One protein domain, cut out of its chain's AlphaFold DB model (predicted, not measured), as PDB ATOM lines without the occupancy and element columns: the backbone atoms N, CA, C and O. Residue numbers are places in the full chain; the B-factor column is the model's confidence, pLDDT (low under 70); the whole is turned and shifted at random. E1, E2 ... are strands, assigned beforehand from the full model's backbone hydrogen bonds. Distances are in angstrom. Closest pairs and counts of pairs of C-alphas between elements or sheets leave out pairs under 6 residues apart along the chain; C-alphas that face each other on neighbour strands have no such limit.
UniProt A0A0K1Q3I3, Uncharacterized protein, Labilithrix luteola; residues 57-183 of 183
ATOM      1  N   ALA A  57     221.019 244.197 178.081       80.94
ATOM      2  CA  ALA A  57     220.930 242.957 177.301       80.94
ATOM      3  C   ALA A  57     222.309 242.278 177.196       80.94
ATOM      4  O   ALA A  57     223.239 242.859 176.625       80.94
ATOM      5  N   THR A  58     222.455 241.044 177.693       80.69
ATOM      6  CA  THR A  58     223.721 240.309 177.544       80.69
ATOM      7  C   THR A  58     223.879 239.761 176.125       80.69
ATOM      8  O   THR A  58     222.938 239.175 175.576       80.69
ATOM      9  N   PRO A  59     225.054 239.930 175.494       79.50
ATOM     10  CA  PRO A  59     225.300 239.384 174.168       79.50
ATOM     11  C   PRO A  59     225.329 237.846 174.182       79.50
ATOM     12  O   PRO A  59     225.580 237.218 175.208       79.50
ATOM     13  N   ASP A  60     225.086 237.249 173.014       78.25
ATOM     14  CA  ASP A  60     225.415 235.853 172.684       78.25
ATOM     15  C   ASP A  60     224.654 234.730 173.430       78.25
ATOM     16  O   ASP A  60     224.989 233.555 173.279       78.25
ATOM     17  N   SER A  61     223.561 235.046 174.134       89.81
ATOM     18  CA  SER A  61     222.601 234.060 174.666       89.81
ATOM     19  C   SER A  61     221.221 234.234 174.040       89.81
ATOM     20  O   SER A  61     220.719 235.354 174.006       89.81
ATOM     21  N   LEU A  62     220.582 233.134 173.618       92.94
ATOM     22  CA  LEU A  62     219.197 233.136 173.122       92.94
ATOM     23  C   LEU A  62     218.178 233.548 174.189       92.94
ATOM     24  O   LEU A  62     217.119 234.061 173.838       92.94
ATOM     25  N   LEU A  63     218.471 233.306 175.468       94.75
ATOM     26  CA  LEU A  63     217.551 233.618 176.558       94.75
ATOM     27  C   LEU A  63     217.306 235.124 176.650       94.75
ATOM     28  O   LEU A  63     218.211 235.921 176.404       94.75
ATOM     29  N   GLY A  64     216.080 235.479 177.022       93.69
ATOM     30  CA  GLY A  64     215.650 236.856 177.203       93.69
ATOM     31  C   GLY A  64     214.622 237.313 176.180       93.69
ATOM     32  O   GLY A  64     214.026 236.516 175.446       93.69
ATOM     33  N   LEU A  65     214.377 238.618 176.179       94.69
ATOM     34  CA  LEU A  65     213.417 239.277 175.310       94.69
ATOM     35  C   LEU A  65     214.119 239.840 174.077       94.69
ATOM     36  O   LEU A  65     215.076 240.602 174.168       94.69
ATOM     37  N   TRP A  66     213.566 239.527 172.920       94.81
ATOM     38  CA  TRP A  66     213.985 239.979 171.608       94.81
ATOM     39  C   TRP A  66     212.839 240.718 170.950       94.81
ATOM     40  O   TRP A  66     211.671 240.362 171.123       94.81
ATOM     41  N   GLY A  67     213.153 241.717 170.140       93.88
ATOM     42  CA  GLY A  67     212.136 242.331 169.312       93.88
ATOM     43  C   GLY A  67     212.663 242.980 168.059       93.88
ATOM     44  O   GLY A  67     213.840 243.303 167.933       93.88
ATOM     45  N   GLY A  68     211.755 243.151 167.117       93.00
ATOM     46  CA  GLY A  68     212.049 243.690 165.806       93.00
ATOM     47  C   GLY A  68     210.771 244.096 165.104       93.00
ATOM     48  O   GLY A  68     209.666 243.962 165.630       93.00
ATOM     49  N   THR A  69     210.929 244.620 163.898       92.12
ATOM     50  CA  THR A  69     209.810 245.133 163.120       92.12
ATOM     51  C   THR A  69     209.846 244.558 161.719       92.12
ATOM     52  O   THR A  69     210.882 244.579 161.059       92.12
ATOM     53  N   ILE A  70     208.698 244.070 161.260       89.69
ATOM     54  CA  ILE A  70     208.495 243.573 159.900       89.69
ATOM     55  C   ILE A  70     207.480 244.492 159.228       89.69
ATOM     56  O   ILE A  70     206.468 244.839 159.829       89.69
ATOM     57  N   GLN A  71     207.726 244.887 157.985       89.12
ATOM     58  CA  GLN A  71     206.757 245.639 157.191       89.12
ATOM     59  C   GLN A  71     206.296 244.787 156.018       89.12
ATOM     60  O   GLN A  71     207.116 244.240 155.284       89.12
ATOM     61  N   SER A  72     204.985 244.677 155.836       84.56
ATOM     62  CA  SER A  72     204.389 243.955 154.717       84.56
ATOM     63  C   SER A  72     203.055 244.587 154.347       84.56
ATOM     64  O   SER A  72     202.221 244.826 155.213       84.56
ATOM     65  N   ASN A  73     202.861 244.887 153.061       85.50
ATOM     66  CA  ASN A  73     201.601 245.408 152.513       85.50
ATOM     67  C   ASN A  73     201.029 246.634 153.255       85.50
ATOM     68  O   ASN A  73     199.820 246.769 153.414       85.50
ATOM     69  N   GLY A  74     201.894 247.537 153.728       85.00
ATOM     70  CA  GLY A  74     201.472 248.725 154.479       85.00
ATOM     71  C   GLY A  74     201.084 248.454 155.937       85.00
ATOM     72  O   GLY A  74     200.617 249.368 156.611       85.00
ATOM     73  N   VAL A  75     201.301 247.235 156.433       87.25
ATOM     74  CA  VAL A  75     201.163 246.859 157.841       87.25
ATOM     75  C   VAL A  75     202.550 246.698 158.453       87.25
ATOM     76  O   VAL A  75     203.432 246.047 157.891       87.25
ATOM     77  N   THR A  76     202.741 247.304 159.617       91.12
ATOM     78  CA  THR A  76     203.935 247.162 160.448       91.12
ATOM     79  C   THR A  76     203.643 246.178 161.572       91.12
ATOM     80  O   THR A  76     202.734 246.401 162.364       91.12
ATOM     81  N   PHE A  77     204.418 245.107 161.668       90.38
ATOM     82  CA  PHE A  77     204.346 244.118 162.735       90.38
ATOM     83  C   PHE A  77     205.497 244.378 163.703       90.38
ATOM     84  O   PHE A  77     206.656 244.164 163.350       90.38
ATOM     85  N   ASP A  78     205.187 244.852 164.908       93.06
ATOM     86  CA  ASP A  78     206.141 244.875 166.017       93.06
ATOM     87  C   ASP A  78     206.096 243.508 166.700       93.06
ATOM     88  O   ASP A  78     205.067 243.124 167.260       93.06
ATOM     89  N   VAL A  79     207.187 242.755 166.585       94.31
ATOM     90  CA  VAL A  79     207.282 241.353 166.989       94.31
ATOM     91  C   VAL A  79     208.163 241.245 168.224       94.31
ATOM     92  O   VAL A  79     209.247 241.827 168.275       94.31
ATOM     93  N   ARG A  80     207.719 240.453 169.203       95.31
ATOM     94  CA  ARG A  80     208.458 240.138 170.426       95.31
ATOM     95  C   ARG A  80     208.606 238.631 170.578       95.31
ATOM     96  O   ARG A  80     207.614 237.909 170.517       95.31
ATOM     97  N   PHE A  81     209.834 238.186 170.810       95.06
ATOM     98  CA  PHE A  81     210.156 236.820 171.204       95.06
ATOM     99  C   PHE A  81     210.727 236.840 172.611       95.06
ATOM    100  O   PHE A  81     211.709 237.527 172.854       95.06
ATOM    101  N   GLN A  82     210.159 236.071 173.527       96.00
ATOM    102  CA  GLN A  82     210.775 235.817 174.821       96.00
ATOM    103  C   GLN A  82     211.182 234.353 174.893       96.00
ATOM    104  O   GLN A  82     210.331 233.467 174.811       96.00
ATOM    105  N   PHE A  83     212.473 234.100 175.058       96.12
ATOM    106  CA  PHE A  83     212.998 232.760 175.266       96.12
ATOM    107  C   PHE A  83     213.308 232.555 176.745       96.12
ATOM    108  O   PHE A  83     214.094 233.287 177.343       96.12
ATOM    109  N   SER A  84     212.712 231.517 177.320       96.81
ATOM    110  CA  SER A  84     213.125 230.941 178.596       96.81
ATOM    111  C   SER A  84     213.675 229.535 178.353       96.81
ATOM    112  O   SER A  84     213.478 228.962 177.284       96.81
ATOM    113  N   GLN A  85     214.324 228.930 179.350       96.81
ATOM    114  CA  GLN A  85     214.873 227.572 179.204       96.81
ATOM    115  C   GLN A  85     213.818 226.535 178.771       96.81
ATOM    116  O   GLN A  85     214.143 225.584 178.059       96.81
ATOM    117  N   SER A  86     212.558 226.717 179.188       97.75
ATOM    118  CA  SER A  86     211.469 225.751 178.984       97.75
ATOM    119  C   SER A  86     210.298 226.266 178.141       97.75
ATOM    120  O   SER A  86     209.297 225.559 177.973       97.75
ATOM    121  N   SER A  87     210.359 227.499 177.642       97.62
ATOM    122  CA  SER A  87     209.274 228.089 176.858       97.62
ATOM    123  C   SER A  87     209.771 229.122 175.863       97.62
ATOM    124  O   SER A  87     210.792 229.774 176.066       97.62
ATOM    125  N   VAL A  88     208.989 229.305 174.808       97.31
ATOM    126  CA  VAL A  88     209.085 230.467 173.934       97.31
ATOM    127  C   VAL A  88     207.738 231.175 173.926       97.31
ATOM    128  O   VAL A  88     206.689 230.536 173.805       97.31
ATOM    129  N   THR A  89     207.771 232.492 174.066       96.62
ATOM    130  CA  THR A  89     206.607 233.353 173.884       96.62
ATOM    131  C   THR A  89     206.814 234.184 172.635       96.62
ATOM    132  O   THR A  89     207.844 234.834 172.486       96.62
ATOM    133  N   LEU A  90     205.830 234.168 171.747       95.81
ATOM    134  CA  LEU A  90     205.768 235.028 170.577       95.81
ATOM    135  C   LEU A  90     204.591 235.971 170.749       95.81
ATOM    136  O   LEU A  90     203.474 235.504 170.942       95.81
ATOM    137  N   ALA A  91     204.822 237.270 170.630       95.19
ATOM    138  CA  ALA A  91     203.763 238.263 170.607       95.19
ATOM    139  C   ALA A  91     203.956 239.258 169.469       95.19
ATOM    140  O   ALA A  91     205.066 239.486 168.988       95.19
ATOM    141  N   THR A  92     202.864 239.848 169.003       93.62
ATOM    142  CA  THR A  92     202.885 240.832 167.927       93.62
ATOM    143  C   THR A  92     201.817 241.890 168.113       93.62
ATOM    144  O   THR A  92     200.697 241.604 168.539       93.62
ATOM    145  N   ARG A  93     202.176 243.121 167.752       91.81
ATOM    146  CA  ARG A  93     201.258 244.241 167.566       91.81
ATOM    147  C   ARG A  93     201.315 244.667 166.104       91.81
ATOM    148  O   ARG A  93     202.382 245.050 165.627       91.81
ATOM    149  N   CYS A  94     200.193 244.614 165.396       90.69
ATOM    150  CA  CYS A  94     200.127 245.140 164.038       90.69
ATOM    151  C   CYS A  94     199.774 246.624 164.085       90.69
ATOM    152  O   CYS A  94     198.991 247.054 164.923       90.69
ATOM    153  N   THR A  95     200.327 247.410 163.173       90.19
ATOM    154  CA  THR A  95     199.983 248.816 162.977       90.19
ATOM    155  C   THR A  95     199.755 249.061 161.497       90.19
ATOM    156  O   THR A  95     200.628 248.781 160.677       90.19
ATOM    157  N   LEU A  96     198.567 249.542 161.155       87.69
ATOM    158  CA  LEU A  96     198.172 249.906 159.801       87.69
ATOM    159  C   LEU A  96     198.910 251.165 159.324       87.69
ATOM    160  O   LEU A  96     199.465 251.929 160.114       87.69
ATOM    161  N   SER A  97     198.879 251.413 158.015       84.25
ATOM    162  CA  SER A  97     199.504 252.587 157.388       84.25
ATOM    163  C   SER A  97     198.893 253.923 157.822       84.25
ATOM    164  O   SER A  97     199.556 254.953 157.732       84.25
ATOM    165  N   ASP A  98     197.654 253.912 158.320       85.81
ATOM    166  CA  ASP A  98     196.987 255.069 158.927       85.81
ATOM    167  C   ASP A  98     197.402 255.307 160.395       85.81
ATOM    168  O   ASP A  98     196.922 256.245 161.031       85.81
ATOM    169  N   GLY A  99     198.308 254.478 160.926       85.25
ATOM    170  CA  GLY A  99     198.819 254.549 162.291       85.25
ATOM    171  C   GLY A  99     197.938 253.863 163.336       85.25
ATOM    172  O   GLY A  99     198.292 253.884 164.514       85.25
ATOM    173  N   GLN A 100     196.810 253.249 162.957       86.00
ATOM    174  CA  GLN A 100     195.991 252.486 163.899       86.00
ATOM    175  C   GLN A 100     196.676 251.167 164.265       86.00
ATOM    176  O   GLN A 100     197.035 250.382 163.387       86.00
ATOM    177  N   SER A 101     196.845 250.910 165.563       84.38
ATOM    178  CA  SER A 101     197.392 249.647 166.065       84.38
ATOM    179  C   SER A 101     196.294 248.675 166.483       84.38
ATOM    180  O   SER A 101     195.328 249.062 167.142       84.38
ATOM    181  N   SER A 102     196.498 247.402 166.161       82.38
ATOM    182  CA  SER A 102     195.707 246.296 166.682       82.38
ATOM    183  C   SER A 102     195.958 246.107 168.179       82.38
ATOM    184  O   SER A 102     196.963 246.559 168.744       82.38
ATOM    185  N   GLU A 103     195.092 245.330 168.822       87.06
ATOM    186  CA  GLU A 103     195.466 244.700 170.085       87.06
ATOM    187  C   GLU A 103     196.651 243.743 169.895       87.06
ATOM    188  O   GLU A 103     196.890 243.222 168.802       87.06
ATOM    189  N   ILE A 104     197.393 243.513 170.978       91.50
ATOM    190  CA  ILE A 104     198.483 242.539 170.989       91.50
ATOM    191  C   ILE A 104     197.894 241.131 170.927       91.50
ATOM    192  O   ILE A 104     197.016 240.786 171.721       91.50
ATOM    193  N   VAL A 105     198.430 240.318 170.021       91.88
ATOM    194  CA  VAL A 105     198.230 238.865 169.987       91.88
ATOM    195  C   VAL A 105     199.516 238.177 170.422       91.88
ATOM    196  O   VAL A 105     200.606 238.639 170.091       91.88
ATOM    197  N   GLY A 106     199.413 237.090 171.173       93.44
ATOM    198  CA  GLY A 106     200.556 236.364 171.695       93.44
ATOM    199  C   GLY A 106     200.250 234.910 172.032       93.44
ATOM    200  O   GLY A 106     199.120 234.518 172.306       93.44
ATOM    201  N   VAL A 107     201.288 234.085 172.006       94.19
ATOM    202  CA  VAL A 107     201.233 232.685 172.418       94.19
ATOM    203  C   VAL A 107     202.488 232.321 173.189       94.19
ATOM    204  O   VAL A 107     203.589 232.698 172.800       94.19
ATOM    205  N   THR A 108     202.327 231.522 174.241       96.62
ATOM    206  CA  THR A 108     203.437 230.874 174.951       96.62
ATOM    207  C   THR A 108     203.360 229.374 174.711       96.62
ATOM    208  O   THR A 108     202.340 228.748 175.016       96.62
ATOM    209  N   ALA A 109     204.427 228.802 174.163       95.38
ATOM    210  CA  ALA A 109     204.559 227.375 173.897       95.38
ATOM    211  C   ALA A 109     205.695 226.773 174.728       95.38
ATOM    212  O   ALA A 109     206.723 227.413 174.964       95.38
ATOM    213  N   LYS A 110     205.539 225.509 175.131       98.19
ATOM    214  CA  LYS A 110     206.647 224.711 175.674       98.19
ATOM    215  C   LYS A 110     207.783 224.614 174.661       98.19
ATOM    216  O   LYS A 110     207.555 224.314 173.487       98.19
ATOM    217  N   ALA A 111     209.006 224.805 175.137       97.75
ATOM    218  CA  ALA A 111     210.213 224.721 174.332       97.75
ATOM    219  C   ALA A 111     211.373 224.112 175.129       97.75
ATOM    220  O   ALA A 111     211.292 223.946 176.343       97.75
ATOM    221  N   ARG A 112     212.458 223.784 174.437       97.88
ATOM    222  CA  ARG A 112     213.791 223.602 175.019       97.88
ATOM    223  C   ARG A 112     214.687 224.643 174.381       97.88
ATOM    224  O   ARG A 112     214.746 224.673 173.157       97.88
ATOM    225  N   VAL A 113     215.339 225.485 175.171       96.62
ATOM    226  CA  VAL A 113     216.255 226.515 174.662       96.62
ATOM    227  C   VAL A 113     217.634 226.273 175.258       96.62
ATOM    228  O   VAL A 113     217.768 226.153 176.475       96.62
ATOM    229  N   GLY A 114     218.640 226.174 174.395       94.50
ATOM    230  CA  GLY A 114     220.044 226.001 174.754       94.50
ATOM    231  C   GLY A 114     220.946 226.954 173.970       94.50
ATOM    232  O   GLY A 114     220.471 227.822 173.240       94.50
ATOM    233  N   GLU A 115     222.258 226.794 174.120       89.19
ATOM    234  CA  GLU A 115     223.259 227.676 173.494       89.19
ATOM    235  C   GLU A 115     223.305 227.538 171.961       89.19
ATOM    236  O   GLU A 115     223.510 228.525 171.244       89.19
ATOM    237  N   ASP A 116     223.053 226.326 171.461       91.88
ATOM    238  CA  ASP A 116     223.143 225.971 170.038       91.88
ATOM    239  C   ASP A 116     221.808 226.060 169.291       91.88
ATOM    240  O   ASP A 116     221.759 225.900 168.068       91.88
ATOM    241  N   GLY A 117     220.714 226.323 170.008       95.69
ATOM    242  CA  GLY A 117     219.400 226.443 169.399       95.69
ATOM    243  C   GLY A 117     218.232 226.197 170.326       95.69
ATOM    244  O   GLY A 117     218.353 226.170 171.552       95.69
ATOM    245  N   TYR A 118     217.065 226.042 169.712       96.88
ATOM    246  CA  TYR A 118     215.828 225.808 170.426       96.88
ATOM    247  C   TYR A 118     214.911 224.827 169.699       96.88
ATOM    248  O   TYR A 118     214.917 224.695 168.475       96.88
ATOM    249  N   THR A 119     214.070 224.152 170.475       97.62
ATOM    250  CA  THR A 119     213.036 223.251 169.972       97.62
ATOM    251  C   THR A 119     211.696 223.654 170.556       97.62
ATOM    252  O   THR A 119     211.504 223.582 171.767       97.62
ATOM    253  N   VAL A 120     210.748 224.043 169.710       97.00
ATOM    254  CA  VAL A 120     209.347 224.226 170.110       97.00
ATOM    255  C   VAL A 120     208.697 222.849 170.194       97.00
ATOM    256  O   VAL A 120     208.849 222.037 169.284       97.00
ATOM    257  N   LEU A 121     207.991 222.562 171.287       97.00
ATOM    258  CA  LEU A 121     207.463 221.223 171.577       97.00
ATOM    259  C   LEU A 121     205.962 221.088 171.317       97.00
ATOM    260  O   LEU A 121     205.446 219.975 171.265       97.00
ATOM    261  N   GLU A 122     205.245 222.202 171.185       93.44
ATOM    262  CA  GLU A 122     203.795 222.206 171.005       93.44
ATOM    263  C   GLU A 122     203.341 223.298 170.038       93.44
ATOM    264  O   GLU A 122     204.014 224.311 169.853       93.44
ATOM    265  N   SER A 123     202.177 223.081 169.425       93.25
ATOM    266  CA  SER A 123     201.534 224.088 168.588       93.25
ATOM    267  C   SER A 123     200.700 225.035 169.442       93.25
ATOM    268  O   SER A 123     199.914 224.593 170.285       93.25
ATOM    269  N   LYS A 124     200.819 226.334 169.181       93.00
ATOM    270  CA  LYS A 124     199.953 227.370 169.744       93.00
ATOM    271  C   LYS A 124     199.598 228.364 168.659       93.00
ATOM    272  O   LYS A 124     200.431 228.692 167.822       93.00
ATOM    273  N   GLU A 125     198.377 228.865 168.698       91.81
ATOM    274  CA  GLU A 125     197.928 229.901 167.782       91.81
ATOM    275  C   GLU A 125     197.029 230.881 168.522       91.81
ATOM    276  O   GLU A 125     196.190 230.478 169.331       91.81
ATOM    277  N   GLN A 126     197.203 232.162 168.222       89.56
ATOM    278  CA  GLN A 126     196.238 233.192 168.555       89.56
ATOM    279  C   GLN A 126     196.031 234.081 167.337       89.56
ATOM    280  O   GLN A 126     196.974 234.449 166.639       89.56
ATOM    281  N   ARG A 127     194.773 234.432 167.099       89.19
ATOM    282  CA  ARG A 127     194.342 235.273 165.989       89.19
ATOM    283  C   ARG A 127     193.341 236.302 166.481       89.19
ATOM    284  O   ARG A 127     192.496 235.989 167.322       89.19
ATOM    285  N   LYS A 128     193.442 237.516 165.955       85.75
ATOM    286  CA  LYS A 128     192.519 238.608 166.232       85.75
ATOM    287  C   LYS A 128     192.286 239.416 164.968       85.75
ATOM    288  O   LYS A 128     193.237 239.873 164.348       85.75
ATOM    289  N   ASP A 129     191.019 239.564 164.620       85.25
ATOM    290  CA  ASP A 129     190.545 240.374 163.505       85.25
ATOM    291  C   ASP A 129     189.807 241.586 164.083       85.25
ATOM    292  O   ASP A 129     188.913 241.425 164.920       85.25
ATOM    293  N   ASP A 130     190.218 242.792 163.695       78.88
ATOM    294  CA  ASP A 130     189.557 244.049 164.070       78.88
ATOM    295  C   ASP A 130     188.661 244.619 162.950       78.88
ATOM    296  O   ASP A 130     188.156 245.740 163.049       78.88
ATOM    297  N   GLY A 131     188.438 243.835 161.892       80.75
ATOM    298  CA  GLY A 131     187.671 244.193 160.702       80.75
ATOM    299  C   GLY A 131     188.482 244.929 159.634       80.75
ATOM    300  O   GLY A 131     187.948 245.198 158.557       80.75
ATOM    301  N   LYS A 132     189.746 245.275 159.909       79.06
ATOM    302  CA  LYS A 132     190.673 245.890 158.946       79.06
ATOM    303  C   LYS A 132     191.952 245.086 158.779       79.06
ATOM    304  O   LYS A 132     192.523 245.069 157.691       79.06
ATOM    305  N   VAL A 133     192.429 244.473 159.857       81.50
ATOM    306  CA  VAL A 133     193.629 243.652 159.868       81.50
ATOM    307  C   VAL A 133     193.384 242.403 160.701       81.50
ATOM    308  O   VAL A 133     192.950 242.458 161.852       81.50
ATOM    309  N   LEU A 134     193.711 241.256 160.115       84.00
ATOM    310  CA  LEU A 134     193.909 240.036 160.878       84.00
ATOM    311  C   LEU A 134     195.357 240.033 161.378       84.00
ATOM    312  O   LEU A 134     196.306 240.083 160.595       84.00
ATOM    313  N   CYS A 135     195.506 239.996 162.696       87.12
ATOM    314  CA  CYS A 135     196.765 239.783 163.387       87.12
ATOM    315  C   CYS A 135     196.787 238.366 163.924       87.12
ATOM    316  O   CYS A 135     195.929 237.971 164.715       87.12
ATOM    317  N   GLN A 136     197.784 237.602 163.505       88.38
ATOM    318  CA  GLN A 136     197.930 236.210 163.883       88.38
ATOM    319  C   GLN A 136     199.359 235.940 164.328       88.38
ATOM    320  O   GLN A 136     200.311 236.458 163.749       88.38
ATOM    321  N   VAL A 137     199.482 235.112 165.358       91.12
ATOM    322  CA  VAL A 137     200.730 234.488 165.782       91.12
ATOM    323  C   VAL A 137     200.504 232.989 165.875       91.12
ATOM    324  O   VAL A 137     199.537 232.524 166.481       91.12
ATOM    325  N   THR A 138     201.416 232.225 165.292       91.19
ATOM    326  CA  THR A 138     201.397 230.766 165.359       91.19
ATOM    327  C   THR A 138     202.797 230.290 165.706       91.19
ATOM    328  O   THR A 138     203.759 230.709 165.076       91.19
ATOM    329  N   LEU A 139     202.900 229.385 166.673       92.25
ATOM    330  CA  LEU A 139     204.090 228.592 166.952       92.25
ATOM    331  C   LEU A 139     203.780 227.134 166.633       92.25
ATOM    332  O   LEU A 139     202.693 226.642 166.943       92.25
ATOM    333  N   ARG A 140     204.729 226.437 166.008       93.62
ATOM    334  CA  ARG A 140     204.615 225.015 165.659       93.62
ATOM    335  C   ARG A 140     205.834 224.250 166.156       93.62
ATOM    336  O   ARG A 140     206.908 224.849 166.207       93.62
ATOM    337  N   PRO A 141     205.701 222.946 166.459       95.94
ATOM    338  CA  PRO A 141     206.839 222.107 166.768       95.94
ATOM    339  C   PRO A 141     207.878 222.168 165.656       95.94
ATOM    340  O   PRO A 141     207.579 221.879 164.497       95.94
ATOM    341  N   ARG A 142     209.088 222.582 166.018       94.25
ATOM    342  CA  ARG A 142     210.237 222.686 165.121       94.25
ATOM    343  C   ARG A 142     211.510 222.740 165.940       94.25
ATOM    344  O   ARG A 142     211.505 223.261 167.054       94.25
ATOM    345  N   GLU A 143     212.581 222.246 165.353       95.31
ATOM    346  CA  GLU A 143     213.936 222.442 165.844       95.31
ATOM    347  C   GLU A 143     214.612 223.522 165.003       95.31
ATOM    348  O   GLU A 143     214.411 223.588 163.790       95.31
ATOM    349  N   VAL A 144     215.354 224.402 165.666       95.62
ATOM    350  CA  VAL A 144     216.063 225.522 165.054       95.62
ATOM    351  C   VAL A 144     217.448 225.566 165.661       95.62
ATOM    352  O   VAL A 144     217.598 225.800 166.859       95.62
ATOM    353  N   THR A 145     218.450 225.331 164.828       96.19
ATOM    354  CA  THR A 145     219.857 225.262 165.224       96.19
ATOM    355  C   THR A 145     220.638 226.432 164.639       96.19
ATOM    356  O   THR A 145     220.168 227.117 163.721       96.19
ATOM    357  N   ARG A 146     221.826 226.703 165.187       94.69
ATOM    358  CA  ARG A 146     222.729 227.710 164.619       94.69
ATOM    359  C   ARG A 146     223.026 227.395 163.156       94.69
ATOM    360  O   ARG A 146     223.170 226.234 162.771       94.69
ATOM    361  N   CYS A 147     223.100 228.437 162.335       94.50
ATOM    362  CA  CYS A 147     223.520 228.283 160.955       94.50
ATOM    363  C   CYS A 147     224.959 227.753 160.905       94.50
ATOM    364  O   CYS A 147     225.770 228.110 161.759       94.50
ATOM    365  N   PRO A 148     225.284 226.904 159.917       92.00
ATOM    366  CA  PRO A 148     226.659 226.479 159.702       92.00
ATOM    367  C   PRO A 148     227.549 227.688 159.387       92.00
ATOM    368  O   PRO A 148     227.143 228.580 158.642       92.00
ATOM    369  N   ASP A 149     228.784 227.672 159.892       88.75
ATOM    370  CA  ASP A 149     229.785 228.725 159.644       88.75
ATOM    371  C   ASP A 149     230.317 228.733 158.194       88.75
ATOM    372  O   ASP A 149     231.086 229.611 157.799       88.75
ATOM    373  N   ASP A 150     229.921 227.752 157.381       88.44
ATOM    374  CA  ASP A 150     230.306 227.657 155.978       88.44
ATOM    375  C   ASP A 150     229.564 228.699 155.127       88.44
ATOM    376  O   ASP A 150     228.345 228.648 154.951       88.44
ATOM    377  N   SER A 151     230.321 229.620 154.524       80.44
ATOM    378  CA  SER A 151     229.805 230.655 153.622       80.44
ATOM    379  C   SER A 151     229.077 230.114 152.385       80.44
ATOM    380  O   SER A 151     228.340 230.867 151.748       80.44
ATOM    381  N   PHE A 152     229.291 228.846 152.025       82.81
ATOM    382  CA  PHE A 152     228.646 228.196 150.884       82.81
ATOM    383  C   PHE A 152     227.402 227.389 151.267       82.81
ATOM    384  O   PHE A 152     226.663 226.956 150.380       82.81
ATOM    385  N   ALA A 153     227.147 227.187 152.561       85.56
ATOM    386  CA  ALA A 153     225.980 226.453 153.014       85.56
ATOM    387  C   ALA A 153     224.702 227.294 152.874       85.56
ATOM    388  O   ALA A 153     224.651 228.482 153.202       85.56
ATOM    389  N   THR A 154     223.629 226.655 152.407       86.88
ATOM    390  CA  THR A 154     222.310 227.286 152.332       86.88
ATOM    391  C   THR A 154     221.777 227.537 153.740       86.88
ATOM    392  O   THR A 154     221.498 226.595 154.481       86.88
ATOM    393  N   LYS A 155     221.586 228.809 154.097       88.81
ATOM    394  CA  LYS A 155     220.965 229.205 155.367       88.81
ATOM    395  C   LYS A 155     219.449 229.067 155.252       88.81
ATOM    396  O   LYS A 155     218.786 229.900 154.640       88.81
ATOM    397  N   GLN A 156     218.915 227.979 155.795       91.69
ATOM    398  CA  GLN A 156     217.484 227.695 155.847       91.69
ATOM    399  C   GLN A 156     217.166 226.896 157.112       91.69
ATOM    400  O   GLN A 156     217.848 225.921 157.414       91.69
ATOM    401  N   GLY A 157     216.120 227.294 157.836       89.25
ATOM    402  CA  GLY A 157     215.713 226.649 159.087       89.25
ATOM    403  C   GLY A 157     216.717 226.824 160.229       89.25
ATOM    404  O   GLY A 157     216.692 226.049 161.180       89.25
ATOM    405  N   CYS A 158     217.599 227.820 160.139       94.69
ATOM    406  CA  CYS A 158     218.677 228.058 161.094       94.69
ATOM    407  C   CYS A 158     218.687 229.511 161.575       94.69
ATOM    408  O   CYS A 158     217.964 230.356 161.038       94.69
ATOM    409  N   PHE A 159     219.502 229.818 162.583       94.94
ATOM    410  CA  PHE A 159     219.686 231.189 163.060       94.94
ATOM    411  C   PHE A 159     221.154 231.579 163.228       94.94
ATOM    412  O   PHE A 159     222.021 230.745 163.466       94.94
ATOM    413  N   GLU A 160     221.416 232.875 163.161       94.56
ATOM    414  CA  GLU A 160     222.678 233.496 163.542       94.56
ATOM    415  C   GLU A 160     222.475 234.370 164.771       94.56
ATOM    416  O   GLU A 160     221.454 235.049 164.913       94.56
ATOM    417  N   LEU A 161     223.478 234.367 165.642       93.25
ATOM    418  CA  LEU A 161     223.535 235.203 166.828       93.25
ATOM    419  C   LEU A 161     224.848 235.978 166.795       93.25
ATOM    420  O   LEU A 161     225.915 235.375 166.699       93.25
ATOM    421  N   SER A 162     224.765 237.303 166.843       92.12
ATOM    422  CA  SER A 162     225.934 238.179 166.862       92.12
ATOM    423  C   SER A 162     225.682 239.340 167.816       92.12
ATOM    424  O   SER A 162     224.908 240.255 167.511       92.12
ATOM    425  N   GLY A 163     226.288 239.283 169.004       90.81
ATOM    426  CA  GLY A 163     226.055 240.260 170.060       90.81
ATOM    427  C   GLY A 163     224.589 240.253 170.492       90.81
ATOM    428  O   GLY A 163     224.065 239.239 170.947       90.81
ATOM    429  N   THR A 164     223.906 241.385 170.321       92.62
ATOM    430  CA  THR A 164     222.468 241.540 170.601       92.62
ATOM    431  C   THR A 164     221.595 241.355 169.359       92.62
ATOM    432  O   THR A 164     220.445 241.782 169.369       92.62
ATOM    433  N   THR A 165     222.120 240.781 168.275       93.81
ATOM    434  CA  THR A 165     221.381 240.568 167.021       93.81
ATOM    435  C   THR A 165     221.080 239.090 166.826       93.81
ATOM    436  O   THR A 165     221.988 238.264 166.862       93.81
ATOM    437  N   PHE A 166     219.814 238.779 166.569       93.62
ATOM    438  CA  PHE A 166     219.321 237.455 166.213       93.62
ATOM    439  C   PHE A 166     218.754 237.502 164.796       93.62
ATOM    440  O   PHE A 166     217.871 238.312 164.511       93.62
ATOM    441  N   VAL A 167     219.249 236.643 163.906       94.88
ATOM    442  CA  VAL A 167     218.743 236.523 162.534       94.88
ATOM    443  C   VAL A 167     218.314 235.090 162.283       94.88
ATOM    444  O   VAL A 167     219.150 234.199 162.221       94.88
ATOM    445  N   GLN A 168     217.021 234.864 162.099       93.56
ATOM    446  CA  GLN A 168     216.470 233.557 161.764       93.56
ATOM    447  C   GLN A 168     216.166 233.477 160.274       93.56
ATOM    448  O   GLN A 168     215.462 234.328 159.735       93.56
ATOM    449  N   TYR A 169     216.677 232.439 159.622       92.75
ATOM    450  CA  TYR A 169     216.478 232.159 158.207       92.75
ATOM    451  C   TYR A 169     215.366 231.127 158.061       92.75
ATOM    452  O   TYR A 169     215.559 229.952 158.363       92.75
ATOM    453  N   GLU A 170     214.194 231.550 157.596       85.75
ATOM    454  CA  GLU A 170     213.083 230.632 157.299       85.75
ATOM    455  C   GLU A 170     213.284 229.975 155.934       85.75
ATOM    456  O   GLU A 170     213.109 228.768 155.761       85.75
ATOM    457  N   THR A 171     213.715 230.784 154.969       81.81
ATOM    458  CA  THR A 171     214.097 230.373 153.620       81.81
ATOM    459  C   THR A 171     215.394 231.095 153.235       81.81
ATOM    460  O   THR A 171     215.814 232.014 153.941       81.81
ATOM    461  N   PRO A 172     216.036 230.750 152.103       76.94
ATOM    462  CA  PRO A 172     217.248 231.446 151.664       76.94
ATOM    463  C   PRO A 172     217.071 232.957 151.425       76.94
ATOM    464  O   PRO A 172     218.058 233.686 151.364       76.94
ATOM    465  N   ILE A 173     215.829 233.426 151.263       77.50
ATOM    466  CA  ILE A 173     215.497 234.830 150.980       77.50
ATOM    467  C   ILE A 173     214.692 235.498 152.103       77.50
ATOM    468  O   ILE A 173     214.739 236.719 152.239       77.50
ATOM    469  N   GLU A 174     213.982 234.723 152.923       82.00
ATOM    470  CA  GLU A 174     213.183 235.233 154.036       82.00
ATOM    471  C   GLU A 174     213.952 235.094 155.344       82.00
ATOM    472  O   GLU A 174     214.267 233.990 155.801       82.00
ATOM    473  N   LYS A 175     214.211 236.244 155.967       89.88
ATOM    474  CA  LYS A 175     214.869 236.327 157.266       89.88
ATOM    475  C   LYS A 175     214.083 237.201 158.230       89.88
ATOM    476  O   LYS A 175     213.543 238.238 157.846       89.88
ATOM    477  N   LEU A 176     214.097 236.806 159.493       91.56
ATOM    478  CA  LEU A 176     213.607 237.586 160.618       91.56
ATOM    479  C   LEU A 176     214.808 238.109 161.401       91.56
ATOM    480  O   LEU A 176     215.582 237.315 161.925       91.56
ATOM    481  N   ALA A 177     214.956 239.429 161.484       94.19
ATOM    482  CA  ALA A 177     215.994 240.069 162.287       94.19
ATOM    483  C   ALA A 177     215.378 240.685 163.549       94.19
ATOM    484  O   ALA A 177     214.427 241.463 163.458       94.19
ATOM    485  N   LEU A 178     215.932 240.344 164.708       94.19
ATOM    486  CA  LEU A 178     215.521 240.836 166.018       94.19
ATOM    487  C   LEU A 178     216.734 241.368 166.780       94.19
ATOM    488  O   LEU A 178     217.858 240.892 166.611       94.19
ATOM    489  N   THR A 179     216.473 242.307 167.678       94.19
ATOM    490  CA  THR A 179     217.447 242.847 168.622       94.19
ATOM    491  C   THR A 179     217.072 242.419 170.033       94.19
ATOM    492  O   THR A 179     215.896 242.461 170.402       94.19
ATOM    493  N   LYS A 180     218.059 242.025 170.834       93.81
ATOM    494  CA  LYS A 180     217.867 241.713 172.249       93.81
ATOM    495  C   LYS A 180     217.535 242.985 173.030       93.81
ATOM    496  O   LYS A 180     218.172 244.019 172.841       93.81
ATOM    497  N   LEU A 181     216.524 242.911 173.883       92.44
ATOM    498  CA  LEU A 181     215.963 244.031 174.647       92.44
ATOM    499  C   LEU A 181     216.167 243.865 176.153       92.44
ATOM    500  O   LEU A 181     216.235 244.857 176.876       92.44
ATOM    501  N   SER A 182     216.197 242.621 176.627       91.31
ATOM    502  CA  SER A 182     216.493 242.260 178.011       91.31
ATOM    503  C   SER A 182     216.893 240.793 178.095       91.31
ATOM    504  O   SER A 182     216.649 240.025 177.159       91.31
ATOM    505  N   ASP A 183     217.455 240.415 179.235       87.62
ATOM    506  CA  ASP A 183     217.603 239.019 179.652       87.62
ATOM    507  C   ASP A 183     216.329 238.476 180.320       87.62
ATOM    508  O   ASP A 183     215.453 239.297 180.694       87.62
TER     509      ASP A 183
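Overview. This is residues 57 to 183 of the 183 residues of an uncharacterized protein of Labilithrix luteola (UniProt A0A0K1Q3I3). Nine strands ring round into a closed barrel, and a hairpin of two further strands, E6 and E7, packs on its E3 and E4 side. E6 and E7 follow E5 and precede E8, two strands of the ring, and make a sheet of their own. The printed part has 127 residues with eleven named strands, E1 to E11 in chain order, and no named helix, class all strand; round the ring run E1, E2, E3, E4, E5, E8, E9, E10, E11 and back to E1, mixed, while E6 and E7 are antiparallel. It is compact, with a radius of gyration of the C-alphas of 14.9 A and spans of 44 by 30 by 27 A.

Arrangement. Begin in the barrel with E1, residues 64 to 72, and E2, residues 75 to 84, an antiparallel hairpin with N 66 and O 81 2.7 A apart. E3, residues 87 to 95, E4, residues 105 to 113, and E5, residues 117 to 120, carry this on as a meander, each strand the antiparallel neighbour of the one before; look at N 78 and O 93, 2.9 A, N 90 and O 107, 2.9 A, and N 112 and O 119, 2.8 A. E4 bends by 70 degrees at residue 110. E8, residues 142 to 146, is antiparallel to E5, with N 118 and O 144 2.9 A apart. E9, residues 158 to 162, is parallel to E8, at 41 degrees, with N 159 and O 145 at 3.0 A. E10, residues 165 to 169, and E11, residues 175 to 182, make a second meander with E9; N 160 and O 167 are 2.8 A apart, N 166 and O 178 2.9 A. E11 and E1 close the ring, antiparallel, with N 181 and O 65 at 2.7 A. The hairpin of E6, residues 124 to 129, and E7, residues 134 to 139, has N 126 and O 137 at 2.9 A. The closest C-alphas of E3 and E7 are Cys 94 and Cys 135, 6.4 A; of E4 and E6, Val 107 and Lys 124, 6.1 A. E7 runs on into E8 at 76 degrees.

Along the chain. Find C-alpha 64 at (215.650, 236.856, 177.203); from there E1 runs 26.1 A to C-alpha 72. E2 is 28.8 A long, E3 26.6 A, E4 22.3 A and E6 17.2 A. E11 runs 21.6 A to C-alpha 182 at (216.493, 242.260, 178.011).

Size, cuts and confidence. The farthest C-alphas, of Gly 131 and Asp 150, are 46.0 A apart. The link from E8 to E9 is long, 11 residues. The printed part has no cut, and no printed residue is under 70 in pLDDT.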